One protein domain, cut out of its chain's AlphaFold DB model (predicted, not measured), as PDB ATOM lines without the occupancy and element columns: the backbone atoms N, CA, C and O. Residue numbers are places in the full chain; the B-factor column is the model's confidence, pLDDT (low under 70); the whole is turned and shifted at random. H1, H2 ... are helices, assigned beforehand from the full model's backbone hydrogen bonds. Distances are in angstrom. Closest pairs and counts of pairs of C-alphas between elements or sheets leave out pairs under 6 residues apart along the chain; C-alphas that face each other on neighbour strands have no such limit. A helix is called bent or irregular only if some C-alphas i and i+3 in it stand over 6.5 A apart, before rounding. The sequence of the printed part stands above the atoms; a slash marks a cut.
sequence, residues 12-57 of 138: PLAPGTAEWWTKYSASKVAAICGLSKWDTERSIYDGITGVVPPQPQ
ATOM      1  N   PRO A  12      46.076  -2.059  60.255       91.25
ATOM      2  CA  PRO A  12      46.443  -1.181  59.149       91.25
ATOM      3  C   PRO A  12      46.062  -1.784  57.795       91.25
ATOM      4  O   PRO A  12      46.197  -2.989  57.574       91.25
ATOM      5  N   LEU A  13      45.667  -0.934  56.848       90.38
ATOM      6  CA  LEU A  13      45.413  -1.376  55.481       90.38
ATOM      7  C   LEU A  13      46.738  -1.604  54.757       90.38
ATOM      8  O   LEU A  13      47.447  -0.655  54.426       90.38
ATOM      9  N   ALA A  14      47.053  -2.861  54.460       85.44
ATOM     10  CA  ALA A  14      48.269  -3.198  53.731       85.44
ATOM     11  C   ALA A  14      48.245  -2.589  52.307       85.44
ATOM     12  O   ALA A  14      47.309  -2.872  51.541       85.44
ATOM     13  N   PRO A  15      49.254  -1.782  51.919       80.94
ATOM     14  CA  PRO A  15      49.310  -1.160  50.600       80.94
ATOM     15  C   PRO A  15      49.189  -2.175  49.459       80.94
ATOM     16  O   PRO A  15      49.800  -3.240  49.479       80.94
ATOM     17  N   GLY A  16      48.388  -1.841  48.446       77.88
ATOM     18  CA  GLY A  16      48.200  -2.672  47.253       77.88
ATOM     19  C   GLY A  16      47.221  -3.845  47.404       77.88
ATOM     20  O   GLY A  16      46.878  -4.462  46.395       77.88
ATOM     21  N   THR A  17      46.718  -4.133  48.609       82.25
ATOM     22  CA  THR A  17      45.656  -5.135  48.811       82.25
ATOM     23  C   THR A  17      44.311  -4.683  48.237       82.25
ATOM     24  O   THR A  17      44.068  -3.490  48.046       82.25
ATOM     25  N   ALA A  18      43.405  -5.635  47.983       82.75
ATOM     26  CA  ALA A  18      42.062  -5.334  47.481       82.75
ATOM     27  C   ALA A  18      41.302  -4.364  48.402       82.75
ATOM     28  O   ALA A  18      40.663  -3.436  47.918       82.75
ATOM     29  N   GLU A  19      41.430  -4.528  49.721       85.62
ATOM     30  CA  GLU A  19      40.807  -3.633  50.695       85.62
ATOM     31  C   GLU A  19      41.370  -2.209  50.605       85.62
ATOM     32  O   GLU A  19      40.599  -1.251  50.546       85.62
ATOM     33  N   TRP A  20      42.693  -2.053  50.485       86.06
ATOM     34  CA  TRP A  20      43.336  -0.751  50.280       86.06
ATOM     35  C   TRP A  20      42.864  -0.051  48.997       86.06
ATOM     36  O   TRP A  20      42.714   1.177  48.961       86.06
ATOM     37  N   TRP A  21      42.581  -0.818  47.940       85.38
ATOM     38  CA  TRP A  21      42.006  -0.296  46.699       85.38
ATOM     39  C   TRP A  21      40.544   0.125  46.836       85.38
ATOM     40  O   TRP A  21      40.098   0.946  46.051       85.38
ATOM     41  N   THR A  22      39.800  -0.311  47.853       86.94
ATOM     42  CA  THR A  22      38.444   0.226  48.095       86.94
ATOM     43  C   THR A  22      38.448   1.639  48.691       86.94
ATOM     44  O   THR A  22      37.394   2.272  48.784       86.94
ATOM     45  N   LYS A  23      39.616   2.144  49.116       90.31
ATOM     46  CA  LYS A  23      39.759   3.407  49.848       90.31
ATOM     47  C   LYS A  23      40.471   4.480  49.031       90.31
ATOM     48  O   LYS A  23      41.438   4.223  48.307       90.31
ATOM     49  N   TYR A  24      40.051   5.720  49.239       90.88
ATOM     50  CA  TYR A  24      40.737   6.924  48.800       90.88
ATOM     51  C   TYR A  24      41.685   7.404  49.905       90.88
ATOM     52  O   TYR A  24      41.284   8.132  50.814       90.88
ATOM     53  N   SER A  25      42.946   6.974  49.815       89.44
ATOM     54  CA  SER A  25      44.029   7.413  50.697       89.44
ATOM     55  C   SER A  25      44.489   8.838  50.368       89.44
ATOM     56  O   SER A  25      44.354   9.294  49.229       89.44
ATOM     57  N   ALA A  26      45.111   9.521  51.334       86.50
ATOM     58  CA  ALA A  26      45.678  10.863  51.150       86.50
ATOM     59  C   ALA A  26      46.601  10.978  49.915       86.50
ATOM     60  O   ALA A  26      46.517  11.947  49.160       86.50
ATOM     61  N   SER A  27      47.409   9.949  49.640       83.31
ATOM     62  CA  SER A  27      48.296   9.887  48.469       83.31
ATOM     63  C   SER A  27      47.560   9.863  47.119       83.31
ATOM     64  O   SER A  27      48.086  10.377  46.131       83.31
ATOM     65  N   LYS A  28      46.329   9.336  47.063       88.69
ATOM     66  CA  LYS A  28      45.503   9.290  45.840       88.69
ATOM     67  C   LYS A  28      44.850  10.639  45.530       88.69
ATOM     68  O   LYS A  28      44.541  10.916  44.373       88.69
ATOM     69  N   VAL A  29      44.669  11.505  46.532       90.62
ATOM     70  CA  VAL A  29      43.973  12.798  46.377       90.62
ATOM     71  C   VAL A  29      44.672  13.699  45.360       90.62
ATOM     72  O   VAL A  29      44.004  14.337  44.551       90.62
ATOM     73  N   ALA A  30      46.008  13.701  45.321       88.81
ATOM     74  CA  ALA A  30      46.752  14.476  44.331       88.81
ATOM     75  C   ALA A  30      46.403  14.072  42.885       88.81
ATOM     76  O   ALA A  30      46.296  14.939  42.022       88.81
ATOM     77  N   ALA A  31      46.190  12.780  42.618       91.44
ATOM     78  CA  ALA A  31      45.778  12.294  41.301       91.44
ATOM     79  C   ALA A  31      44.328  12.676  40.972       91.44
ATOM     80  O   ALA A  31      44.057  13.141  39.869       91.44
ATOM     81  N   ILE A  32      43.420  12.558  41.948       90.88
ATOM     82  CA  ILE A  32      42.003  12.950  41.817       90.88
ATOM     83  C   ILE A  32      41.864  14.444  41.513       90.88
ATOM     84  O   ILE A  32      40.996  14.848  40.749       90.88
ATOM     85  N   CYS A  33      42.725  15.277  42.098       92.44
ATOM     86  CA  CYS A  33      42.741  16.717  41.855       92.44
ATOM     87  C   CYS A  33      43.534  17.126  40.599       92.44
ATOM     88  O   CYS A  33      43.689  18.323  40.362       92.44
ATOM     89  N   GLY A  34      44.081  16.180  39.827       91.56
ATOM     90  CA  GLY A  34      44.886  16.477  38.634       91.56
ATOM     91  C   GLY A  34      46.244  17.131  38.927       91.56
ATOM     92  O   GLY A  34      46.813  17.789  38.060       91.56
ATOM     93  N   LEU A  35      46.766  16.980  40.148       91.75
ATOM     94  CA  LEU A  35      48.044  17.550  40.603       91.75
ATOM     95  C   LEU A  35      49.198  16.535  40.586       91.75
ATOM     96  O   LEU A  35      50.352  16.903  40.807       91.75
ATOM     97  N   SER A  36      48.904  15.253  40.358       88.69
ATOM     98  CA  SER A  36      49.915  14.201  40.278       88.69
ATOM     99  C   SER A  36      50.532  14.123  38.880       88.69
ATOM    100  O   SER A  36      49.852  14.255  37.869       88.69
ATOM    101  N   LYS A  37      51.843  13.863  38.832       89.88
ATOM    102  CA  LYS A  37      52.576  13.521  37.600       89.88
ATOM    103  C   LYS A  37      52.662  12.013  37.342       89.88
ATOM    104  O   LYS A  37      53.168  11.611  36.301       89.88
ATOM    105  N   TRP A  38      52.261  11.203  38.320       86.88
ATOM    106  CA  TRP A  38      52.408   9.744  38.296       86.88
ATOM    107  C   TRP A  38      51.092   9.043  37.982       86.88
ATOM    108  O   TRP A  38      51.082   8.038  37.282       86.88
ATOM    109  N   ASP A  39      49.997   9.610  38.477       89.38
ATOM    110  CA  ASP A  39      48.657   9.052  38.393       89.38
ATOM    111  C   ASP A  39      47.667  10.113  37.927       89.38
ATOM    112  O   ASP A  39      47.889  11.314  38.075       89.38
ATOM    113  N   THR A  40      46.543   9.648  37.401       92.94
ATOM    114  CA  THR A  40      45.415  10.474  36.969       92.94
ATOM    115  C   THR A  40      44.161  10.044  37.721       92.94
ATOM    116  O   THR A  40      44.095   8.934  38.246       92.94
ATOM    117  N   GLU A  41      43.120  10.873  37.723       93.31
ATOM    118  CA  GLU A  41      41.788  10.477  38.206       93.31
ATOM    119  C   GLU A  41      41.323   9.134  37.607       93.31
ATOM    120  O   GLU A  41      40.749   8.295  38.304       93.31
ATOM    121  N   ARG A  42      41.645   8.900  36.325       93.50
ATOM    122  CA  ARG A  42      41.270   7.694  35.593       93.50
ATOM    123  C   ARG A  42      42.055   6.471  36.055       93.50
ATOM    124  O   ARG A  42      41.439   5.427  36.242       93.50
ATOM    125  N   SER A  43      43.369   6.589  36.273       90.94
ATOM    126  CA  SER A  43      44.170   5.460  36.777       90.94
ATOM    127  C   SER A  43      43.731   5.045  38.181       90.94
ATOM    128  O   SER A  43      43.655   3.851  38.463       90.94
ATOM    129  N   ILE A  44      43.340   6.006  39.026       90.88
ATOM    130  CA  ILE A  44      42.739   5.710  40.331       90.88
ATOM    131  C   ILE A  44      41.411   4.964  40.162       90.88
ATOM    132  O   ILE A  44      41.240   3.907  40.764       90.88
ATOM    133  N   TYR A  45      40.491   5.457  39.326       91.06
ATOM    134  CA  TYR A  45      39.209   4.785  39.080       91.06
ATOM    135  C   TYR A  45      39.387   3.346  38.573       91.06
ATOM    136  O   TYR A  45      38.757   2.423  39.093       91.06
ATOM    137  N   ASP A  46      40.260   3.140  37.584       91.12
ATOM    138  CA  ASP A  46      40.516   1.818  37.007       91.12
ATOM    139  C   ASP A  46      41.127   0.854  38.041       91.12
ATOM    140  O   ASP A  46      40.788  -0.329  38.047       91.12
ATOM    141  N   GLY A  47      41.974   1.355  38.951       87.69
ATOM    142  CA  GLY A  47      42.528   0.566  40.056       87.69
ATOM    143  C   GLY A  47      41.479   0.176  41.101       87.69
ATOM    144  O   GLY A  47      41.404  -0.985  41.495       87.69
ATOM    145  N   ILE A  48      40.611   1.113  41.503       87.12
ATOM    146  CA  ILE A  48      39.524   0.858  42.468       87.12
ATOM    147  C   ILE A  48      38.495  -0.134  41.900       87.12
ATOM    148  O   ILE A  48      37.984  -0.989  42.620       87.12
ATOM    149  N   THR A  49      38.182  -0.031  40.606       89.19
ATOM    150  CA  THR A  49      37.191  -0.892  39.934       89.19
ATOM    151  C   THR A  49      37.761  -2.223  39.443       89.19
ATOM    152  O   THR A  49      37.011  -3.055  38.934       89.19
ATOM    153  N   GLY A  50      39.069  -2.443  39.600       86.88
ATOM    154  CA  GLY A  50      39.739  -3.674  39.185       86.88
ATOM    155  C   GLY A  50      39.842  -3.846  37.667       86.88
ATOM    156  O   GLY A  50      40.056  -4.959  37.194       86.88
ATOM    157  N   VAL A  51      39.696  -2.764  36.894       90.81
ATOM    158  CA  VAL A  51      39.909  -2.765  35.434       90.81
ATOM    159  C   VAL A  51      41.373  -3.063  35.112       90.81
ATOM    160  O   VAL A  51      41.668  -3.756  34.138       90.81
ATOM    161  N   VAL A  52      42.289  -2.554  35.940       84.94
ATOM    162  CA  VAL A  52      43.731  -2.794  35.836       84.94
ATOM    163  C   VAL A  52      44.197  -3.531  37.095       84.94
ATOM    164  O   VAL A  52      43.777  -3.168  38.196       84.94
ATOM    165  N   PRO A  53      45.061  -4.558  36.975       81.44
ATOM    166  CA  PRO A  53      45.600  -5.238  38.143       81.44
ATOM    167  C   PRO A  53      46.456  -4.288  39.004       81.44
ATOM    168  O   PRO A  53      47.143  -3.417  38.452       81.44
ATOM    169  N   PRO A  54      46.476  -4.482  40.339       75.31
ATOM    170  CA  PRO A  54      47.366  -3.756  41.236       75.31
ATOM    171  C   PRO A  54      48.813  -3.812  40.755       75.31
ATOM    172  O   PRO A  54      49.331  -4.883  40.431       75.31
ATOM    173  N   GLN A  55      49.467  -2.655  40.717       79.44
ATOM    174  CA  GLN A  55      50.891  -2.597  40.423       79.44
ATOM    175  C   GLN A  55      51.688  -2.921  41.689       79.44
ATOM    176  O   GLN A  55      51.310  -2.471  42.776       79.44
ATOM    177  N   PRO A  56      52.781  -3.694  41.574       79.62
ATOM    178  CA  PRO A  56      53.665  -3.923  42.701       79.62
ATOM    179  C   PRO A  56      54.310  -2.608  43.143       79.62
ATOM    180  O   PRO A  56      54.468  -1.666  42.361       79.62
ATOM    181  N   GLN A  57      54.712  -2.565  44.409       82.31
ATOM    182  CA  GLN A  57      55.493  -1.460  44.939       82.31
ATOM    183  C   GLN A  57      56.807  -1.308  44.158       82.31
ATOM    184  O   GLN A  57      57.484  -2.290  43.858       82.31
TER     185      GLN A  57
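This is residues 12 to 57 of the 138 residues of the protein "YqaJ domain-containing protein" of Rhodococcus qingshengii (UniProt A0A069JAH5). Three short helices and the loops between them make a small, open ring: H2 and H3 form a V, meeting where H2 ends and H3 begins, and H1 closes the ring near the last residue of H3. The chain runs from H1 along one side of the ring through H2, turns through residues 33 to 40, and comes back through H3 towards H1, with unnamed stretches before H1 and after H3. The printed part has 46 residues with three named helices, in the order H1, H2, H3, and no named strand; the class is all helix, though under half of the residues, 19 of 46, are in named elements. The whole is compact, with a radius of gyration of the C-alphas of 10.0 A, and its outline is rounded, spanning 25 by 23 by 17 A.

Going along the printed part from Pro 12, the first helix is H1, residues 18 to 21. The second is H2, residues 26 to 32, which H1 reaches through a tight link of 4 residues. Though they follow each other, H1 and H2 are apart. A short link of 8 residues leads from H2 to the third helix, H3, residues 41 to 48. H2 and H3 touch, with 5 pairs of C-alphas within 8 A, and their closest C-alphas are those of Ile 32 and Glu 41, 4.4 A apart. Their lines stand at a steep tilt of 53 degrees, and they run opposite ways. From centre to centre H2 and H3 are 10.7 A apart. H1 and H3 are close but not clearly touching, with 2 pairs of C-alphas within 8 A. The closest C-alphas of H1 and H3 are those of Trp 21 and Ile 48, 5.0 A apart, while their centres are 12.4 A apart. In the backbone, every pair of O of residue i and N of residue i+4 inside H3 is within hydrogen-bond range. In H2 this holds for 1 of 3 such pairs, while 3 of its 4 pairs of O i and N i+3 are within range; H1 is too short for an O i to N i+4 pair, and its 1 pair of O i and N i+3 is within range.

H1 runs from Ala 18, with its C-alpha at (42.062, -5.334, 47.481), to Trp 21, and measures 5.1 A from first to last C-alpha. H2 runs from Ala 26, with its C-alpha at (45.678, 10.863, 51.150), to Ile 32, and measures 10.2 A. H2 is neither bent nor irregular, but only just: C-alphas 27 and 30 are 6.4 A apart. H3, the longest helix by residues with 8, runs from Glu 41 to Ile 48, whose C-alpha is at (39.524, 0.858, 42.468), and measures 10.8 A.

The two C-alphas farthest apart are those of Pro 12 and Gly 34, 27.1 A. The C-alphas of the first and last printed residues, Pro 12 and Gln 57, are 16.8 A apart. The printed part runs from residue 12 to residue 57 of a full chain of 138 residues and has no cut. Neither of the two links between the helices is long. The mean pLDDT of the printed part is 87.5, and no printed residue is under 70. By helix, the model's mean pLDDT is 85 in H1, 89 in H2 and 91 in H3.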